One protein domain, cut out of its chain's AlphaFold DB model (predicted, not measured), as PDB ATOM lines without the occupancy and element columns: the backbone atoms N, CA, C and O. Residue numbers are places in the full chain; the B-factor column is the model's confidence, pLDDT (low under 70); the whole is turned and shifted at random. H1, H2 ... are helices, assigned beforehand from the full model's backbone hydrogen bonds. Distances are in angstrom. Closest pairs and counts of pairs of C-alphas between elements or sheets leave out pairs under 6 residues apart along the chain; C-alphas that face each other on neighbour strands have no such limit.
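What this domain is: This is residues 17 to 173 of the 183 residues of an uncharacterized protein of Methanococcaceae archaeon (UniProt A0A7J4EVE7). Six helices run back and forth along one long axis in an elongated up-and-down bundle. H4, H5 and H6 pack together as a triangle and H1 packs on H6, while H2 and H3 make a looser side, H2 meeting H1 over a few residues. There are 157 residues printed, with six named helices in the order H1 to H6 and no named strand; the class is all helix. The whole is compact, with a radius of gyration of the C-alphas of 16.0 A, and spans 48 by 28 by 22 A.

How they stand to each other: H1, residues 17 to 47, touches H6, residues 154 to 173, opposite ways at a shallow tilt of 21 degrees; their closest C-alphas, of Ala 34 and Ala 162, are 4.1 A apart. H6 and H5, residues 134 to 152, form a hairpin, closest at the C-alphas of Met 150 and Gln 157, 4.5 A. H4, residues 109 to 130, touches H5 at Gly 121 and Gly 140, whose C-alphas are 3.9 A apart. H3, residues 81 to 107, touches H4 with residues 97 to 105 alone, closest at the C-alphas of Phe 105 and Leu 112, 5.9 A. H2, residues 50 to 73, only just touches H1, with 3 pairs of C-alphas within 8 A, the closest those of Leu 44 and Leu 53, 7.7 A. H1 and H4 are apart. Every O i to N i+4 pair is within hydrogen-bond range in H1, H2 and H3, but 16 of 18 in H4, 12 of 15 in H5 and 14 of 16 in H6.

Where its parts are: H1 begins at C-alpha 17 (183.204, 159.430, 156.187) and is 45.0 A long; H3 is 39.6 A and H2 34.6 A. H6 ends at C-alpha 173 (192.193, 171.437, 160.364).

The domain as a whole: The printed part has no cut and no long link. Confidence is low at residues 47 to 91, among others.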
ATOM      1  N   GLU A  17     182.225 159.925 155.199       45.91
ATOM      2  CA  GLU A  17     183.204 159.430 156.187       45.91
ATOM      3  C   GLU A  17     184.645 159.487 155.652       45.91
ATOM      4  O   GLU A  17     185.581 159.835 156.378       45.91
ATOM      5  N   ASP A  18     184.833 159.249 154.349       60.72
ATOM      6  CA  ASP A  18     186.146 159.336 153.702       60.72
ATOM      7  C   ASP A  18     186.718 160.766 153.688       60.72
ATOM      8  O   ASP A  18     187.928 160.948 153.504       60.72
ATOM      9  N   LYS A  19     185.875 161.796 153.857       65.19
ATOM     10  CA  LYS A  19     186.306 163.203 153.889       65.19
ATOM     11  C   LYS A  19     186.971 163.551 155.217       65.19
ATOM     12  O   LYS A  19     188.053 164.140 155.204       65.19
ATOM     13  N   ASP A  20     186.359 163.168 156.334       63.38
ATOM     14  CA  ASP A  20     186.871 163.474 157.674       63.38
ATOM     15  C   ASP A  20     188.141 162.677 157.975       63.38
ATOM     16  O   ASP A  20     189.153 163.258 158.373       63.38
ATOM     17  N   TYR A  21     188.153 161.383 157.635       64.06
ATOM     18  CA  TYR A  21     189.361 160.557 157.719       64.06
ATOM     19  C   TYR A  21     190.527 161.170 156.928       64.06
ATOM     20  O   TYR A  21     191.655 161.274 157.412       64.06
ATOM     21  N   LYS A  22     190.270 161.644 155.704       68.38
ATOM     22  CA  LYS A  22     191.303 162.306 154.901       68.38
ATOM     23  C   LYS A  22     191.789 163.610 155.502       68.38
ATOM     24  O   LYS A  22     192.972 163.914 155.369       68.38
ATOM     25  N   LYS A  23     190.905 164.382 156.128       71.00
ATOM     26  CA  LYS A  23     191.263 165.635 156.793       71.00
ATOM     27  C   LYS A  23     192.287 165.376 157.899       71.00
ATOM     28  O   LYS A  23     193.317 166.047 157.936       71.00
ATOM     29  N   GLU A  24     192.062 164.345 158.711       68.56
ATOM     30  CA  GLU A  24     193.009 163.906 159.741       68.56
ATOM     31  C   GLU A  24     194.321 163.386 159.147       68.56
ATOM     32  O   GLU A  24     195.399 163.788 159.583       68.56
ATOM     33  N   VAL A  25     194.253 162.538 158.114       70.12
ATOM     34  CA  VAL A  25     195.454 162.001 157.452       70.12
ATOM     35  C   VAL A  25     196.294 163.120 156.834       70.12
ATOM     36  O   VAL A  25     197.518 163.106 156.959       70.12
ATOM     37  N   TYR A  26     195.667 164.102 156.184       75.81
ATOM     38  CA  TYR A  26     196.378 165.230 155.585       75.81
ATOM     39  C   TYR A  26     196.973 166.156 156.643       75.81
ATOM     40  O   TYR A  26     198.144 166.519 156.518       75.81
ATOM     41  N   PHE A  27     196.221 166.456 157.708       79.31
ATOM     42  CA  PHE A  27     196.735 167.195 158.856       79.31
ATOM     43  C   PHE A  27     197.975 166.507 159.434       79.31
ATOM     44  O   PHE A  27     199.032 167.127 159.531       79.31
ATOM     45  N   LEU A  28     197.865 165.214 159.752       72.50
ATOM     46  CA  LEU A  28     198.944 164.443 160.360       72.50
ATOM     47  C   LEU A  28     200.163 164.370 159.433       72.50
ATOM     48  O   LEU A  28     201.290 164.563 159.882       72.50
ATOM     49  N   SER A  29     199.944 164.139 158.135       76.88
ATOM     50  CA  SER A  29     201.011 164.087 157.133       76.88
ATOM     51  C   SER A  29     201.760 165.416 157.029       76.88
ATOM     52  O   SER A  29     202.990 165.423 157.048       76.88
ATOM     53  N   ASN A  30     201.044 166.537 156.928       81.75
ATOM     54  CA  ASN A  30     201.664 167.857 156.805       81.75
ATOM     55  C   ASN A  30     202.354 168.283 158.104       81.75
ATOM     56  O   ASN A  30     203.467 168.802 158.060       81.75
ATOM     57  N   PHE A  31     201.744 167.999 159.257       77.38
ATOM     58  CA  PHE A  31     202.328 168.279 160.567       77.38
ATOM     59  C   PHE A  31     203.629 167.497 160.796       77.38
ATOM     60  O   PHE A  31     204.652 168.076 161.155       77.38
ATOM     61  N   LEU A  32     203.624 166.185 160.530       75.19
ATOM     62  CA  LEU A  32     204.825 165.354 160.641       75.19
ATOM     63  C   LEU A  32     205.905 165.798 159.653       75.19
ATOM     64  O   LEU A  32     207.072 165.888 160.026       75.19
ATOM     65  N   SER A  33     205.529 166.118 158.411       81.00
ATOM     66  CA  SER A  33     206.481 166.623 157.420       81.00
ATOM     67  C   SER A  33     207.107 167.946 157.859       81.00
ATOM     68  O   SER A  33     208.315 168.124 157.702       81.00
ATOM     69  N   ALA A  34     206.321 168.856 158.435       84.81
ATOM     70  CA  ALA A  34     206.825 170.112 158.968       84.81
ATOM     71  C   ALA A  34     207.834 169.891 160.100       84.81
ATOM     72  O   ALA A  34     208.906 170.496 160.095       84.81
ATOM     73  N   LEU A  35     207.522 168.983 161.030       76.88
ATOM     74  CA  LEU A  35     208.415 168.619 162.127       76.88
ATOM     75  C   LEU A  35     209.744 168.053 161.605       76.88
ATOM     76  O   LEU A  35     210.806 168.445 162.081       76.88
ATOM     77  N   VAL A  36     209.699 167.185 160.589       82.75
ATOM     78  CA  VAL A  36     210.905 166.638 159.949       82.75
ATOM     79  C   VAL A  36     211.763 167.750 159.341       82.75
ATOM     80  O   VAL A  36     212.962 167.794 159.604       82.75
ATOM     81  N   PHE A  37     211.181 168.679 158.579       86.56
ATOM     82  CA  PHE A  37     211.948 169.783 157.983       86.56
ATOM     83  C   PHE A  37     212.506 170.755 159.024       86.56
ATOM     84  O   PHE A  37     213.626 171.241 158.868       86.56
ATOM     85  N   PHE A  38     211.768 170.993 160.108       84.62
ATOM     86  CA  PHE A  38     212.248 171.796 161.225       84.62
ATOM     87  C   PHE A  38     213.468 171.153 161.897       84.62
ATOM     88  O   PHE A  38     214.471 171.825 162.131       84.62
ATOM     89  N   LEU A  39     213.419 169.838 162.140       79.31
ATOM     90  CA  LEU A  39     214.552 169.086 162.679       79.31
ATOM     91  C   LEU A  39     215.757 169.131 161.732       79.31
ATOM     92  O   LEU A  39     216.858 169.416 162.189       79.31
ATOM     93  N   ILE A  40     215.552 168.918 160.425       81.19
ATOM     94  CA  ILE A  40     216.618 169.027 159.414       81.19
ATOM     95  C   ILE A  40     217.285 170.404 159.473       81.19
ATOM     96  O   ILE A  40     218.512 170.482 159.464       81.19
ATOM     97  N   HIS A  41     216.498 171.481 159.557       85.44
ATOM     98  CA  HIS A  41     217.040 172.836 159.637       85.44
ATOM     99  C   HIS A  41     217.888 173.052 160.896       85.44
ATOM    100  O   HIS A  41     219.016 173.521 160.780       85.44
ATOM    101  N   LEU A  42     217.381 172.672 162.077       81.25
ATOM    102  CA  LEU A  42     218.142 172.784 163.327       81.25
ATOM    103  C   LEU A  42     219.464 172.025 163.234       81.25
ATOM    104  O   LEU A  42     220.521 172.535 163.582       81.25
ATOM    105  N   ILE A  43     219.409 170.804 162.727       76.00
ATOM    106  CA  ILE A  43     220.578 169.947 162.598       76.00
ATOM    107  C   ILE A  43     221.636 170.586 161.692       76.00
ATOM    108  O   ILE A  43     222.802 170.649 162.069       76.00
ATOM    109  N   LEU A  44     221.223 171.087 160.528       76.56
ATOM    110  CA  LEU A  44     222.101 171.790 159.595       76.56
ATOM    111  C   LEU A  44     222.752 173.017 160.228       76.56
ATOM    112  O   LEU A  44     223.944 173.238 160.043       76.56
ATOM    113  N   GLN A  45     221.974 173.777 160.998       80.25
ATOM    114  CA  GLN A  45     222.440 174.985 161.663       80.25
ATOM    115  C   GLN A  45     223.462 174.701 162.776       80.25
ATOM    116  O   GLN A  45     224.332 175.530 163.021       80.25
ATOM    117  N   PHE A  46     223.348 173.563 163.472       72.69
ATOM    118  CA  PHE A  46     224.198 173.244 164.626       72.69
ATOM    119  C   PHE A  46     225.398 172.355 164.310       72.69
ATOM    120  O   PHE A  46     226.403 172.451 165.012       72.69
ATOM    121  N   PHE A  47     225.296 171.470 163.318       66.06
ATOM    122  CA  PHE A  47     226.294 170.419 163.131       66.06
ATOM    123  C   PHE A  47     227.166 170.581 161.884       66.06
ATOM    124  O   PHE A  47     228.207 169.942 161.866       66.06
ATOM    125  N   GLU A  48     226.788 171.384 160.873       63.78
ATOM    126  CA  GLU A  48     227.491 171.553 159.568       63.78
ATOM    127  C   GLU A  48     227.957 170.241 158.870       63.78
ATOM    128  O   GLU A  48     228.599 170.271 157.821       63.78
ATOM    129  N   ASP A  49     227.613 169.067 159.409       61.94
ATOM    130  CA  ASP A  49     228.248 167.794 159.086       61.94
ATOM    131  C   ASP A  49     227.382 166.977 158.120       61.94
ATOM    132  O   ASP A  49     226.307 166.453 158.443       61.94
ATOM    133  N   ILE A  50     227.900 166.846 156.901       58.38
ATOM    134  CA  ILE A  50     227.313 166.116 155.776       58.38
ATOM    135  C   ILE A  50     227.062 164.638 156.133       58.38
ATOM    136  O   ILE A  50     226.099 164.042 155.638       58.38
ATOM    137  N   GLY A  51     227.871 164.043 157.022       60.62
ATOM    138  CA  GLY A  51     227.712 162.648 157.449       60.62
ATOM    139  C   GLY A  51     226.412 162.397 158.217       60.62
ATOM    140  O   GLY A  51     225.766 161.359 158.051       60.62
ATOM    141  N   PHE A  52     225.972 163.378 159.003       60.91
ATOM    142  CA  PHE A  52     224.712 163.308 159.736       60.91
ATOM    143  C   PHE A  52     223.503 163.631 158.840       60.91
ATOM    144  O   PHE A  52     222.408 163.102 159.025       60.91
ATOM    145  N   LEU A  53     223.701 164.413 157.778       57.22
ATOM    146  CA  LEU A  53     222.670 164.616 156.761       57.22
ATOM    147  C   LEU A  53     222.388 163.347 155.950       57.22
ATOM    148  O   LEU A  53     221.234 163.049 155.637       57.22
ATOM    149  N   ALA A  54     223.432 162.567 155.659       59.47
ATOM    150  CA  ALA A  54     223.303 161.270 155.005       59.47
ATOM    151  C   ALA A  54     222.521 160.264 155.869       59.47
ATOM    152  O   ALA A  54     221.687 159.528 155.342       59.47
ATOM    153  N   SER A  55     222.721 160.256 157.193       61.28
ATOM    154  CA  SER A  55     221.961 159.378 158.091       61.28
ATOM    155  C   SER A  55     220.483 159.781 158.187       61.28
ATOM    156  O   SER A  55     219.613 158.909 158.180       61.28
ATOM    157  N   ILE A  56     220.174 161.082 158.162       62.75
ATOM    158  CA  ILE A  56     218.794 161.581 158.075       62.75
ATOM    159  C   ILE A  56     218.161 161.244 156.724       62.75
ATOM    160  O   ILE A  56     217.017 160.798 156.688       62.75
ATOM    161  N   ALA A  57     218.888 161.397 155.615       58.03
ATOM    162  CA  ALA A  57     218.401 161.011 154.293       58.03
ATOM    163  C   ALA A  57     218.066 159.510 154.239       58.03
ATOM    164  O   ALA A  57     216.997 159.134 153.758       58.03
ATOM    165  N   ILE A  58     218.922 158.654 154.813       66.94
ATOM    166  CA  ILE A  58     218.652 157.217 154.966       66.94
ATOM    167  C   ILE A  58     217.409 156.991 155.835       66.94
ATOM    168  O   ILE A  58     216.549 156.194 155.465       66.94
ATOM    169  N   LEU A  59     217.261 157.713 156.949       66.81
ATOM    170  CA  LEU A  59     216.093 157.602 157.824       66.81
ATOM    171  C   LEU A  59     214.793 157.981 157.094       66.81
ATOM    172  O   LEU A  59     213.806 157.258 157.194       66.81
ATOM    173  N   ILE A  60     214.797 159.065 156.313       63.28
ATOM    174  CA  ILE A  60     213.653 159.502 155.497       63.28
ATOM    175  C   ILE A  60     213.303 158.443 154.450       63.28
ATOM    176  O   ILE A  60     212.127 158.128 154.270       63.28
ATOM    177  N   VAL A  61     214.304 157.845 153.796       63.81
ATOM    178  CA  VAL A  61     214.095 156.751 152.834       63.81
ATOM    179  C   VAL A  61     213.501 155.520 153.524       63.81
ATOM    180  O   VAL A  61     212.554 154.931 153.003       63.81
ATOM    181  N   VAL A  62     213.986 155.152 154.712       69.75
ATOM    182  CA  VAL A  62     213.468 154.015 155.491       69.75
ATOM    183  C   VAL A  62     212.035 154.270 155.970       69.75
ATOM    184  O   VAL A  62     211.187 153.390 155.835       69.75
ATOM    185  N   ILE A  63     211.732 155.472 156.470       67.25
ATOM    186  CA  ILE A  63     210.374 155.868 156.873       67.25
ATOM    187  C   ILE A  63     209.443 155.883 155.655       67.25
ATOM    188  O   ILE A  63     208.339 155.346 155.730       67.25
ATOM    189  N   GLY A  64     209.893 156.430 154.522       59.72
ATOM    190  CA  GLY A  64     209.141 156.454 153.267       59.72
ATOM    191  C   GLY A  64     208.832 155.050 152.743       59.72
ATOM    192  O   GLY A  64     207.679 154.741 152.440       59.72
ATOM    193  N   LEU A  65     209.826 154.158 152.718       67.38
ATOM    194  CA  LEU A  65     209.642 152.745 152.365       67.38
ATOM    195  C   LEU A  65     208.696 152.035 153.340       67.38
ATOM    196  O   LEU A  65     207.802 151.302 152.914       67.38
ATOM    197  N   GLY A  66     208.845 152.281 154.644       66.12
ATOM    198  CA  GLY A  66     207.960 151.743 155.675       66.12
ATOM    199  C   GLY A  66     206.509 152.202 155.503       66.12
ATOM    200  O   GLY A  66     205.587 151.391 155.618       66.12
ATOM    201  N   ALA A  67     206.298 153.473 155.155       59.53
ATOM    202  CA  ALA A  67     204.983 154.025 154.852       59.53
ATOM    203  C   ALA A  67     204.359 153.357 153.617       59.53
ATOM    204  O   ALA A  67     203.191 152.978 153.670       59.53
ATOM    205  N   ILE A  68     205.135 153.118 152.552       61.19
ATOM    206  CA  ILE A  68     204.674 152.396 151.351       61.19
ATOM    207  C   ILE A  68     204.246 150.963 151.704       61.19
ATOM    208  O   ILE A  68     203.173 150.510 151.298       61.19
ATOM    209  N   VAL A  69     205.053 150.245 152.492       67.56
ATOM    210  CA  VAL A  69     204.741 148.870 152.921       67.56
ATOM    211  C   VAL A  69     203.483 148.835 153.793       67.56
ATOM    212  O   VAL A  69     202.622 147.973 153.602       67.56
ATOM    213  N   ARG A  70     203.345 149.776 154.733       61.50
ATOM    214  CA  ARG A  70     202.169 149.873 155.608       61.50
ATOM    215  C   ARG A  70     200.912 150.249 154.831       61.50
ATOM    216  O   ARG A  70     199.869 149.641 155.058       61.50
ATOM    217  N   TYR A  71     201.020 151.189 153.895       56.47
ATOM    218  CA  TYR A  71     199.927 151.578 153.009       56.47
ATOM    219  C   TYR A  71     199.419 150.372 152.208       56.47
ATOM    220  O   TYR A  71     198.223 150.090 152.223       56.47
ATOM    221  N   ARG A  72     200.329 149.572 151.632       58.38
ATOM    222  CA  ARG A  72     199.968 148.322 150.938       58.38
ATOM    223  C   ARG A  72     199.301 147.283 151.846       58.38
ATOM    224  O   ARG A  72     198.420 146.566 151.383       58.38
ATOM    225  N   LYS A  73     199.697 147.182 153.122       57.84
ATOM    226  CA  LYS A  73     199.111 146.222 154.082       57.84
ATOM    227  C   LYS A  73     197.740 146.637 154.631       57.84
ATOM    228  O   LYS A  73     196.978 145.767 155.029       57.84
ATOM    229  N   SER A  74     197.428 147.933 154.680       47.41
ATOM    230  CA  SER A  74     196.254 148.461 155.393       47.41
ATOM    231  C   SER A  74     194.913 148.331 154.652       47.41
ATOM    232  O   SER A  74     193.885 148.642 155.246       47.41
ATOM    233  N   LYS A  75     194.880 147.929 153.374       48.88
ATOM    234  CA  LYS A  75     193.662 148.011 152.536       48.88
ATOM    235  C   LYS A  75     193.280 146.697 151.856       48.88
ATOM    236  O   LYS A  75     193.098 146.649 150.648       48.88
ATOM    237  N   LEU A  76     193.140 145.620 152.624       41.72
ATOM    238  CA  LEU A  76     192.775 144.313 152.069       41.72
ATOM    239  C   LEU A  76     191.278 144.114 151.750       41.72
ATOM    240  O   LEU A  76     190.972 143.098 151.140       41.72
ATOM    241  N   GLU A  77     190.352 145.035 152.063       41.56
ATOM    242  CA  GLU A  77     188.918 144.655 152.068       41.56
ATOM    243  C   GLU A  77     187.952 145.349 151.092       41.56
ATOM    244  O   GLU A  77     186.847 144.844 150.929       41.56
ATOM    245  N   VAL A  78     188.318 146.392 150.332       41.97
ATOM    246  CA  VAL A  78     187.420 146.907 149.266       41.97
ATOM    247  C   VAL A  78     188.221 147.383 148.048       41.97
ATOM    248  O   VAL A  78     188.608 148.547 147.931       41.97
ATOM    249  N   TYR A  79     188.513 146.459 147.129       44.88
ATOM    250  CA  TYR A  79     189.311 146.725 145.926       44.88
ATOM    251  C   TYR A  79     188.427 146.987 144.699       44.88
ATOM    252  O   TYR A  79     187.927 146.064 144.060       44.88
ATOM    253  N   GLY A  80     188.286 148.258 144.321       56.28
ATOM    254  CA  GLY A  80     187.869 148.652 142.973       56.28
ATOM    255  C   GLY A  80     189.074 148.776 142.032       56.28
ATOM    256  O   GLY A  80     190.161 149.167 142.459       56.28
ATOM    257  N   TYR A  81     188.886 148.505 140.735       52.12
ATOM    258  CA  TYR A  81     189.921 148.635 139.688       52.12
ATOM    259  C   TYR A  81     190.593 150.023 139.679       52.12
ATOM    260  O   TYR A  81     191.797 150.145 139.467       52.12
ATOM    261  N   PHE A  82     189.825 151.068 139.996       52.03
ATOM    262  CA  PHE A  82     190.311 152.445 140.043       52.03
ATOM    263  C   PHE A  82     191.314 152.707 141.183       52.03
ATOM    264  O   PHE A  82     192.319 153.386 140.972       52.03
ATOM    265  N   ASN A  83     191.101 152.119 142.366       53.78
ATOM    266  CA  ASN A  83     192.033 152.262 143.491       53.78
ATOM    267  C   ASN A  83     193.403 151.656 143.164       53.78
ATOM    268  O   ASN A  83     194.426 152.224 143.528       53.78
ATOM    269  N   ARG A  84     193.433 150.562 142.394       59.78
ATOM    270  CA  ARG A  84     194.678 149.920 141.960       59.78
ATOM    271  C   ARG A  84     195.503 150.808 141.020       59.78
ATOM    272  O   ARG A  84     196.713 150.901 141.189       59.78
ATOM    273  N   ILE A  85     194.852 151.483 140.069       62.75
ATOM    274  CA  ILE A  85     195.523 152.425 139.156       62.75
ATOM    275  C   ILE A  85     196.067 153.628 139.934       62.75
ATOM    276  O   ILE A  85     197.207 154.038 139.728       62.75
ATOM    277  N   MET A  86     195.272 154.176 140.855       60.53
ATOM    278  CA  MET A  86     195.709 155.291 141.696       60.53
ATOM    279  C   MET A  86     196.900 154.931 142.583       60.53
ATOM    280  O   MET A  86     197.824 155.731 142.706       60.53
ATOM    281  N   ASP A  87     196.918 153.728 143.152       61.47
ATOM    282  CA  ASP A  87     198.029 153.257 143.979       61.47
ATOM    283  C   ASP A  87     199.327 153.097 143.177       61.47
ATOM    284  O   ASP A  87     200.404 153.439 143.675       61.47
ATOM    285  N   GLU A  88     199.248 152.625 141.930       66.75
ATOM    286  CA  GLU A  88     200.410 152.563 141.037       66.75
ATOM    287  C   GLU A  88     200.929 153.967 140.707       66.75
ATOM    288  O   GLU A  88     202.126 154.219 140.861       66.75
ATOM    289  N   ILE A  89     200.044 154.907 140.352       67.69
ATOM    290  CA  ILE A  89     200.419 156.305 140.076       67.69
ATOM    291  C   ILE A  89     201.116 156.935 141.290       67.69
ATOM    292  O   ILE A  89     202.166 157.559 141.139       67.69
ATOM    293  N   VAL A  90     200.577 156.742 142.499       66.38
ATOM    294  CA  VAL A  90     201.173 157.264 143.739       66.38
ATOM    295  C   VAL A  90     202.529 156.611 144.021       66.38
ATOM    296  O   VAL A  90     203.474 157.313 144.383       66.38
ATOM    297  N   CYS A  91     202.673 155.297 143.814       67.69
ATOM    298  CA  CYS A  91     203.959 154.611 143.980       67.69
ATOM    299  C   CYS A  91     205.028 155.165 143.027       67.69
ATOM    300  O   CYS A  91     206.140 155.460 143.467       67.69
ATOM    301  N   TYR A  92     204.705 155.327 141.741       70.25
ATOM    302  CA  TYR A  92     205.642 155.881 140.762       70.25
ATOM    303  C   TYR A  92     205.973 157.347 141.053       70.25
ATOM    304  O   TYR A  92     207.135 157.732 140.955       70.25
ATOM    305  N   ALA A  93     204.995 158.145 141.489       66.94
ATOM    306  CA  ALA A  93     205.223 159.525 141.908       66.94
ATOM    307  C   ALA A  93     206.196 159.616 143.096       66.94
ATOM    308  O   ALA A  93     207.146 160.397 143.055       66.94
ATOM    309  N   LEU A  94     206.014 158.781 144.126       69.69
ATOM    310  CA  LEU A  94     206.927 158.704 145.271       69.69
ATOM    311  C   LEU A  94     208.332 158.257 144.857       69.69
ATOM    312  O   LEU A  94     209.320 158.832 145.309       69.69
ATOM    313  N   LEU A  95     208.436 157.265 143.971       72.81
ATOM    314  CA  LEU A  95     209.723 156.783 143.476       72.81
ATOM    315  C   LEU A  95     210.450 157.869 142.670       72.81
ATOM    316  O   LEU A  95     211.642 158.088 142.884       72.81
ATOM    317  N   CYS A  96     209.728 158.613 141.827       71.62
ATOM    318  CA  CYS A  96     210.258 159.789 141.147       71.62
ATOM    319  C   CYS A  96     210.756 160.841 142.143       71.62
ATOM    320  O   CYS A  96     211.869 161.326 141.964       71.62
ATOM    321  N   ILE A  97     210.014 161.163 143.210       71.69
ATOM    322  CA  ILE A  97     210.486 162.107 144.241       71.69
ATOM    323  C   ILE A  97     211.806 161.634 144.847       71.69
ATOM    324  O   ILE A  97     212.738 162.429 144.945       71.69
ATOM    325  N   ILE A  98     211.896 160.363 145.244       73.50
ATOM    326  CA  ILE A  98     213.088 159.813 145.903       73.50
ATOM    327  C   ILE A  98     214.294 159.897 144.973       73.50
ATOM    328  O   ILE A  98     215.309 160.481 145.345       73.50
ATOM    329  N   VAL A  99     214.178 159.361 143.753       76.00
ATOM    330  CA  VAL A  99     215.282 159.356 142.780       76.00
ATOM    331  C   VAL A  99     215.722 160.781 142.477       76.00
ATOM    332  O   VAL A  99     216.910 161.084 142.535       76.00
ATOM    333  N   SER A 100     214.767 161.674 142.231       71.94
ATOM    334  CA  SER A 100     215.073 163.047 141.851       71.94
ATOM    335  C   SER A 100     215.675 163.851 143.009       71.94
ATOM    336  O   SER A 100     216.612 164.617 142.804       71.94
ATOM    337  N   SER A 101     215.197 163.639 144.239       71.50
ATOM    338  CA  SER A 101     215.756 164.281 145.437       71.50
ATOM    339  C   SER A 101     217.173 163.786 145.725       71.50
ATOM    340  O   SER A 101     218.032 164.590 146.068       71.50
ATOM    341  N   LEU A 102     217.449 162.491 145.525       76.31
ATOM    342  CA  LEU A 102     218.806 161.945 145.616       76.31
ATOM    343  C   LEU A 102     219.717 162.551 144.544       76.31
ATOM    344  O   LEU A 102     220.823 162.975 144.860       76.31
ATOM    345  N   SER A 103     219.254 162.657 143.294       74.88
ATOM    346  CA  SER A 103     220.027 163.305 142.229       74.88
ATOM    347  C   SER A 103     220.378 164.754 142.574       74.88
ATOM    348  O   SER A 103     221.535 165.145 142.444       74.88
ATOM    349  N   VAL A 104     219.418 165.544 143.068       77.12
ATOM    350  CA  VAL A 104     219.673 166.933 143.485       77.12
ATOM    351  C   VAL A 104     220.598 166.989 144.694       77.12
ATOM    352  O   VAL A 104     221.498 167.820 144.712       77.12
ATOM    353  N   PHE A 105     220.453 166.082 145.658       76.12
ATOM    354  CA  PHE A 105     221.347 166.008 146.811       76.12
ATOM    355  C   PHE A 105     222.816 165.808 146.406       76.12
ATOM    356  O   PHE A 105     223.695 166.454 146.969       76.12
ATOM    357  N   PHE A 106     223.086 164.966 145.405       75.19
ATOM    358  CA  PHE A 106     224.453 164.715 144.940       75.19
ATOM    359  C   PHE A 106     225.020 165.816 144.032       75.19
ATOM    360  O   PHE A 106     226.232 166.016 144.031       75.19
ATOM    361  N   ILE A 107     224.184 166.510 143.251       79.75
ATOM    362  CA  ILE A 107     224.650 167.520 142.282       79.75
ATOM    363  C   ILE A 107     224.637 168.932 142.892       79.75
ATOM    364  O   ILE A 107     225.627 169.653 142.801       79.75
ATOM    365  N   TYR A 108     223.524 169.330 143.516       80.50
ATOM    366  CA  TYR A 108     223.293 170.662 144.089       80.50
ATOM    367  C   TYR A 108     222.544 170.560 145.432       80.50
ATOM    368  O   TYR A 108     221.357 170.901 145.510       80.50
ATOM    369  N   PRO A 109     223.216 170.122 146.516       75.06
ATOM    370  CA  PRO A 109     222.578 169.923 147.822       75.06
ATOM    371  C   PRO A 109     221.949 171.205 148.382       75.06
ATOM    372  O   PRO A 109     220.939 171.141 149.080       75.06
ATOM    373  N   SER A 110     222.486 172.374 148.021       80.25
ATOM    374  CA  SER A 110     221.952 173.683 148.408       80.25
ATOM    375  C   SER A 110     220.562 173.986 147.840       80.25
ATOM    376  O   SER A 110     219.910 174.894 148.339       80.25
ATOM    377  N   LEU A 111     220.083 173.247 146.835       85.62
ATOM    378  CA  LEU A 111     218.757 173.432 146.229       85.62
ATOM    379  C   LEU A 111     217.769 172.318 146.598       85.62
ATOM    380  O   LEU A 111     216.663 172.265 146.053       85.62
ATOM    381  N   LEU A 112     218.142 171.418 147.510       84.69
ATOM    382  CA  LEU A 112     217.339 170.243 147.836       84.69
ATOM    383  C   LEU A 112     215.934 170.616 148.331       84.69
ATOM    384  O   LEU A 112     214.947 170.051 147.863       84.69
ATOM    385  N   GLY A 113     215.823 171.588 149.238       83.00
ATOM    386  CA  GLY A 113     214.541 172.063 149.758       83.00
ATOM    387  C   GLY A 113     213.678 172.706 148.673       83.00
ATOM    388  O   GLY A 113     212.502 172.370 148.543       83.00
ATOM    389  N   VAL A 114     214.275 173.551 147.825       89.12
ATOM    390  CA  VAL A 114     213.600 174.176 146.669       89.12
ATOM    391  C   VAL A 114     212.988 173.105 145.761       89.12
ATOM    392  O   VAL A 114     211.831 173.199 145.339       89.12
ATOM    393  N   PHE A 115     213.753 172.051 145.491       87.31
ATOM    394  CA  PHE A 115     213.330 170.961 144.630       87.31
ATOM    395  C   PHE A 115     212.205 170.121 145.249       87.31
ATOM    396  O   PHE A 115     211.181 169.883 144.601       87.31
ATOM    397  N   ILE A 116     212.356 169.733 146.520       85.75
ATOM    398  CA  ILE A 116     211.332 168.993 147.269       85.75
ATOM    399  C   ILE A 116     210.020 169.786 147.296       85.75
ATOM    400  O   ILE A 116     208.971 169.229 146.976       85.75
ATOM    401  N   ALA A 117     210.070 171.082 147.619       89.81
ATOM    402  CA  ALA A 117     208.890 171.943 147.669       89.81
ATOM    403  C   ALA A 117     208.182 172.041 146.308       89.81
ATOM    404  O   ALA A 117     206.953 171.969 146.251       89.81
ATOM    405  N   SER A 118     208.944 172.126 145.215       89.00
ATOM    406  CA  SER A 118     208.406 172.197 143.851       89.00
ATOM    407  C   SER A 118     207.641 170.926 143.464       89.00
ATOM    408  O   SER A 118     206.486 170.999 143.039       89.00
ATOM    409  N   ILE A 119     208.255 169.748 143.636       86.12
ATOM    410  CA  ILE A 119     207.618 168.475 143.263       86.12
ATOM    411  C   ILE A 119     206.466 168.143 144.207       86.12
ATOM    412  O   ILE A 119     205.385 167.762 143.754       86.12
ATOM    413  N   TYR A 120     206.674 168.297 145.514       84.44
ATOM    414  CA  TYR A 120     205.639 168.004 146.496       84.44
ATOM    415  C   TYR A 120     204.428 168.929 146.326       84.44
ATOM    416  O   TYR A 120     203.288 168.462 146.333       84.44
ATOM    417  N   GLY A 121     204.665 170.220 146.076       89.00
ATOM    418  CA  GLY A 121     203.610 171.181 145.769       89.00
ATOM    419  C   GLY A 121     202.811 170.793 144.523       89.00
ATOM    420  O   GLY A 121     201.580 170.800 144.562       89.00
ATOM    421  N   LEU A 122     203.480 170.359 143.448       88.12
ATOM    422  CA  LEU A 122     202.809 169.882 142.233       88.12
ATOM    423  C   LEU A 122     201.915 168.664 142.507       88.12
ATOM    424  O   LEU A 122     200.765 168.629 142.066       88.12
ATOM    425  N   LEU A 123     202.410 167.686 143.269       83.81
ATOM    426  CA  LEU A 123     201.633 166.500 143.636       83.81
ATOM    427  C   LEU A 123     200.406 166.861 144.470       83.81
ATOM    428  O   LEU A 123     199.314 166.375 144.180       83.81
ATOM    429  N   MET A 124     200.546 167.775 145.433       85.44
ATOM    430  CA  MET A 124     199.406 168.276 146.204       85.44
ATOM    431  C   MET A 124     198.358 168.961 145.322       85.44
ATOM    432  O   MET A 124     197.162 168.780 145.556       85.44
ATOM    433  N   VAL A 125     198.773 169.716 144.298       85.62
ATOM    434  CA  VAL A 125     197.837 170.321 143.338       85.62
ATOM    435  C   VAL A 125     197.111 169.247 142.532       85.62
ATOM    436  O   VAL A 125     195.885 169.307 142.424       85.62
ATOM    437  N   ILE A 126     197.827 168.243 142.014       81.00
ATOM    438  CA  ILE A 126     197.231 167.130 141.258       81.00
ATOM    439  C   ILE A 126     196.228 166.367 142.129       81.00
ATOM    440  O   ILE A 126     195.088 166.155 141.715       81.00
ATOM    441  N   GLU A 127     196.604 166.017 143.358       75.25
ATOM    442  CA  GLU A 127     195.698 165.374 144.309       75.25
ATOM    443  C   GLU A 127     194.507 166.278 144.657       75.25
ATOM    444  O   GLU A 127     193.375 165.810 144.763       75.25
ATOM    445  N   GLY A 128     194.729 167.584 144.805       76.56
ATOM    446  CA  GLY A 128     193.671 168.562 145.033       76.56
ATOM    447  C   GLY A 128     192.681 168.652 143.870       76.56
ATOM    448  O   GLY A 128     191.481 168.787 144.101       76.56
ATOM    449  N   ILE A 129     193.145 168.541 142.622       77.00
ATOM    450  CA  ILE A 129     192.287 168.464 141.430       77.00
ATOM    451  C   ILE A 129     191.508 167.148 141.426       77.00
ATOM    452  O   ILE A 129     190.282 167.174 141.305       77.00
ATOM    453  N   LEU A 130     192.195 166.023 141.627       69.31
ATOM    454  CA  LEU A 130     191.597 164.691 141.608       69.31
ATOM    455  C   LEU A 130     190.517 164.519 142.683       69.31
ATOM    456  O   LEU A 130     189.494 163.892 142.432       69.31
ATOM    457  N   PHE A 131     190.719 165.099 143.865       68.31
ATOM    458  CA  PHE A 131     189.786 164.995 144.989       68.31
ATOM    459  C   PHE A 131     188.921 166.248 145.192       68.31
ATOM    460  O   PHE A 131     188.252 166.355 146.215       68.31
ATOM    461  N   ARG A 132     188.937 167.205 144.249       69.62
ATOM    462  CA  ARG A 132     188.250 168.511 144.351       69.62
ATOM    463  C   ARG A 132     188.474 169.233 145.692       69.62
ATOM    464  O   ARG A 132     187.598 169.933 146.183       69.62
ATOM    465  N   SER A 133     189.660 169.100 146.280       73.88
ATOM    466  CA  SER A 133     190.015 169.785 147.522       73.88
ATOM    467  C   SER A 133     190.685 171.119 147.212       73.88
ATOM    468  O   SER A 133     191.858 171.167 146.839       73.88
ATOM    469  N   ASN A 134     189.944 172.215 147.380       79.50
ATOM    470  CA  ASN A 134     190.474 173.564 147.173       79.50
ATOM    471  C   ASN A 134     191.579 173.914 148.182       79.50
ATOM    472  O   ASN A 134     192.579 174.515 147.797       79.50
ATOM    473  N   ILE A 135     191.473 173.421 149.421       82.50
ATOM    474  CA  ILE A 135     192.520 173.561 150.445       82.50
ATOM    475  C   ILE A 135     193.824 172.908 149.972       82.50
ATOM    476  O   ILE A 135     194.897 173.489 150.108       82.50
ATOM    477  N   ARG A 136     193.751 171.712 149.372       82.75
ATOM    478  CA  ARG A 136     194.945 170.987 148.918       82.75
ATOM    479  C   ARG A 136     195.571 171.610 147.672       82.75
ATOM    480  O   ARG A 136     196.793 171.708 147.608       82.75
ATOM    481  N   LYS A 137     194.748 172.107 146.738       88.38
ATOM    482  CA  LYS A 137     195.223 172.915 145.603       88.38
ATOM    483  C   LYS A 137     195.957 174.160 146.094       88.38
ATOM    484  O   LYS A 137     197.084 174.397 145.679       88.38
ATOM    485  N   PHE A 138     195.335 174.920 146.998       88.62
ATOM    486  CA  PHE A 138     195.930 176.130 147.553       88.62
ATOM    487  C   PHE A 138     197.236 175.826 148.288       88.62
ATOM    488  O   PHE A 138     198.241 176.474 148.024       88.62
ATOM    489  N   GLY A 139     197.253 174.795 149.135       89.00
ATOM    490  CA  GLY A 139     198.457 174.407 149.865       89.00
ATOM    491  C   GLY A 139     199.601 173.945 148.960       89.00
ATOM    492  O   GLY A 139     200.757 174.277 149.221       89.00
ATOM    493  N   GLY A 140     199.290 173.246 147.864       90.56
ATOM    494  CA  GLY A 140     200.278 172.877 146.849       90.56
ATOM    495  C   GLY A 140     200.828 174.087 146.087       90.56
ATOM    496  O   GLY A 140     202.037 174.201 145.900       90.56
ATOM    497  N   VAL A 141     199.964 175.038 145.721       93.06
ATOM    498  CA  VAL A 141     200.373 176.309 145.101       93.06
ATOM    499  C   VAL A 141     201.242 177.132 146.056       93.06
ATOM    500  O   VAL A 141     202.276 177.648 145.643       93.06
ATOM    501  N   LEU A 142     200.875 177.208 147.337       93.69
ATOM    502  CA  LEU A 142     201.651 177.892 148.372       93.69
ATOM    503  C   LEU A 142     203.060 177.294 148.507       93.69
ATOM    504  O   LEU A 142     204.037 178.037 148.561       93.69
ATOM    505  N   LEU A 143     203.169 175.960 148.491       92.44
ATOM    506  CA  LEU A 143     204.449 175.246 148.469       92.44
ATOM    507  C   LEU A 143     205.294 175.638 147.256       92.44
ATOM    508  O   LEU A 143     206.453 176.009 147.425       92.44
ATOM    509  N   ILE A 144     204.709 175.647 146.055       93.56
ATOM    510  CA  ILE A 144     205.422 176.064 144.840       93.56
ATOM    511  C   ILE A 144     205.885 177.519 144.960       93.56
ATOM    512  O   ILE A 144     207.053 177.798 144.719       93.56
ATOM    513  N   PHE A 145     205.033 178.454 145.378       93.50
ATOM    514  CA  PHE A 145     205.432 179.862 145.507       93.50
ATOM    515  C   PHE A 145     206.496 180.090 146.584       93.50
ATOM    516  O   PHE A 145     207.361 180.951 146.416       93.50
ATOM    517  N   SER A 146     206.488 179.299 147.659       94.06
ATOM    518  CA  SER A 146     207.506 179.401 148.708       94.06
ATOM    519  C   SER A 146     208.918 179.047 148.234       94.06
ATOM    520  O   SER A 146     209.887 179.488 148.850       94.06
ATOM    521  N   THR A 147     209.058 178.349 147.102       93.19
ATOM    522  CA  THR A 147     210.363 178.080 146.475       93.19
ATOM    523  C   THR A 147     211.120 179.362 146.127       93.19
ATOM    524  O   THR A 147     212.338 179.395 146.264       93.19
ATOM    525  N   LEU A 148     210.422 180.447 145.767       93.12
ATOM    526  CA  LEU A 148     211.051 181.746 145.506       93.12
ATOM    527  C   LEU A 148     211.733 182.288 146.764       93.12
ATOM    528  O   LEU A 148     212.881 182.725 146.708       93.12
ATOM    529  N   ALA A 149     211.055 182.206 147.911       91.56
ATOM    530  CA  ALA A 149     211.633 182.604 149.189       91.56
ATOM    531  C   ALA A 149     212.816 181.700 149.574       91.56
ATOM    532  O   ALA A 149     213.821 182.196 150.068       91.56
ATOM    533  N   MET A 150     212.735 180.396 149.296       93.38
ATOM    534  CA  MET A 150     213.835 179.456 149.549       93.38
ATOM    535  C   MET A 150     215.067 179.739 148.686       93.38
ATOM    536  O   MET A 150     216.180 179.582 149.168       93.38
ATOM    537  N   ILE A 151     214.889 180.179 147.436       92.62
ATOM    538  CA  ILE A 151     216.004 180.573 146.561       92.62
ATOM    539  C   ILE A 151     216.689 181.841 147.085       92.62
ATOM    540  O   ILE A 151     217.910 181.947 147.017       92.62
ATOM    541  N   VAL A 152     215.924 182.801 147.615       93.50
ATOM    542  CA  VAL A 152     216.481 184.031 148.204       93.50
ATOM    543  C   VAL A 152     217.171 183.746 149.545       93.50
ATOM    544  O   VAL A 152     218.215 184.324 149.831       93.50
ATOM    545  N   PHE A 153     216.617 182.836 150.348       91.81
ATOM    546  CA  PHE A 153     217.102 182.477 151.683       91.81
ATOM    547  C   PHE A 153     217.524 181.000 151.746       91.81
ATOM    548  O   PHE A 153     216.920 180.203 152.470       91.81
ATOM    549  N   LEU A 154     218.562 180.631 150.986       87.56
ATOM    550  CA  LEU A 154     219.007 179.235 150.827       87.56
ATOM    551  C   LEU A 154     219.318 178.534 152.158       87.56
ATOM    552  O   LEU A 154     218.924 177.382 152.345       87.56
ATOM    553  N   ASP A 155     219.938 179.232 153.110       86.44
ATOM    554  CA  ASP A 155     220.287 178.669 154.426       86.44
ATOM    555  C   ASP A 155     219.045 178.328 155.270       86.44
ATOM    556  O   ASP A 155     219.063 177.445 156.130       86.44
ATOM    557  N   TYR A 156     217.918 178.981 154.978       89.69
ATOM    558  CA  TYR A 156     216.644 178.801 155.671       89.69
ATOM    559  C   TYR A 156     215.629 177.995 154.857       89.69
ATOM    560  O   TYR A 156     214.471 177.889 155.261       89.69
ATOM    561  N   GLN A 157     216.027 177.385 153.737       91.31
ATOM    562  CA  GLN A 157     215.099 176.695 152.834       91.31
ATOM    563  C   GLN A 157     214.229 175.639 153.542       91.31
ATOM    564  O   GLN A 157     213.021 175.572 153.312       91.31
ATOM    565  N   PHE A 158     214.813 174.856 154.456       89.12
ATOM    566  CA  PHE A 158     214.099 173.822 155.212       89.12
ATOM    567  C   PHE A 158     213.200 174.411 156.302       89.12
ATOM    568  O   PHE A 158     212.123 173.877 156.558       89.12
ATOM    569  N   LEU A 159     213.587 175.544 156.893       91.25
ATOM    570  CA  LEU A 159     212.741 176.268 157.838       91.25
ATOM    571  C   LEU A 159     211.507 176.848 157.141       91.25
ATOM    572  O   LEU A 159     210.394 176.707 157.643       91.25
ATOM    573  N   ILE A 160     211.689 177.449 155.963       92.88
ATOM    574  CA  ILE A 160     210.588 177.970 155.144       92.88
ATOM    575  C   ILE A 160     209.633 176.829 154.775       92.88
ATOM    576  O   ILE A 160     208.421 176.964 154.946       92.88
ATOM    577  N   LEU A 161     210.168 175.676 154.354       91.44
ATOM    578  CA  LEU A 161     209.396 174.454 154.100       91.44
ATOM    579  C   LEU A 161     208.588 174.030 155.331       91.44
ATOM    580  O   LEU A 161     207.388 173.787 155.218       91.44
ATOM    581  N   ALA A 162     209.218 173.977 156.506       89.38
ATOM    582  CA  ALA A 162     208.555 173.605 157.751       89.38
ATOM    583  C   ALA A 162     207.394 174.551 158.090       89.38
ATOM    584  O   ALA A 162     206.293 174.096 158.402       89.38
ATOM    585  N   ILE A 163     207.607 175.864 157.973       93.62
ATOM    586  CA  ILE A 163     206.584 176.879 158.252       93.62
ATOM    587  C   ILE A 163     205.402 176.737 157.289       93.62
ATOM    588  O   ILE A 163     204.251 176.712 157.722       93.62
ATOM    589  N   VAL A 164     205.665 176.601 155.989       93.94
ATOM    590  CA  VAL A 164     204.608 176.460 154.976       93.94
ATOM    591  C   VAL A 164     203.814 175.168 155.182       93.94
ATOM    592  O   VAL A 164     202.587 175.176 155.080       93.94
ATOM    593  N   GLN A 165     204.482 174.071 155.544       90.06
ATOM    594  CA  GLN A 165     203.812 172.811 155.866       90.06
ATOM    595  C   GLN A 165     202.967 172.909 157.141       90.06
ATOM    596  O   GLN A 165     201.855 172.384 157.174       90.06
ATOM    597  N   MET A 166     203.430 173.641 158.160       90.56
ATOM    598  CA  MET A 166     202.620 173.935 159.346       90.56
ATOM    599  C   MET A 166     201.372 174.750 159.004       90.56
ATOM    600  O   MET A 166     200.284 174.425 159.481       90.56
ATOM    601  N   ILE A 167     201.505 175.774 158.155       90.81
ATOM    602  CA  ILE A 167     200.360 176.555 157.666       90.81
ATOM    603  C   ILE A 167     199.371 175.626 156.952       90.81
ATOM    604  O   ILE A 167     198.181 175.642 157.265       90.81
ATOM    605  N   ASN A 168     199.852 174.762 156.055       87.75
ATOM    606  CA  ASN A 168     199.015 173.796 155.344       87.75
ATOM    607  C   ASN A 168     198.306 172.808 156.282       87.75
ATOM    608  O   ASN A 168     197.125 172.523 156.070       87.75
ATOM    609  N   ALA A 169     198.984 172.313 157.321       85.06
ATOM    610  CA  ALA A 169     198.383 171.436 158.321       85.06
ATOM    611  C   ALA A 169     197.222 172.143 159.041       85.06
ATOM    612  O   ALA A 169     196.101 171.635 159.073       85.06
ATOM    613  N   PHE A 170     197.443 173.354 159.553       86.00
ATOM    614  CA  PHE A 170     196.395 174.082 160.272       86.00
ATOM    615  C   PHE A 170     195.247 174.541 159.372       86.00
ATOM    616  O   PHE A 170     194.094 174.470 159.796       86.00
ATOM    617  N   LEU A 171     195.517 174.942 158.127       85.38
ATOM    618  CA  LEU A 171     194.462 175.247 157.154       85.38
ATOM    619  C   LEU A 171     193.559 174.035 156.911       85.38
ATOM    620  O   LEU A 171     192.342 174.185 156.819       85.38
ATOM    621  N   GLN A 172     194.140 172.836 156.850       77.75
ATOM    622  CA  GLN A 172     193.377 171.601 156.707       77.75
ATOM    623  C   GLN A 172     192.559 171.261 157.940       77.75
ATOM    624  O   GLN A 172     191.506 170.672 157.772       77.75
ATOM    625  N   LEU A 173     192.985 171.632 159.148       75.69
ATOM    626  CA  LEU A 173     192.193 171.437 160.364       75.69
ATOM    627  C   LEU A 173     191.019 172.436 160.435       75.69
ATOM    628  O   LEU A 173     189.880 172.052 160.711       75.69
TER     629      LEU A 173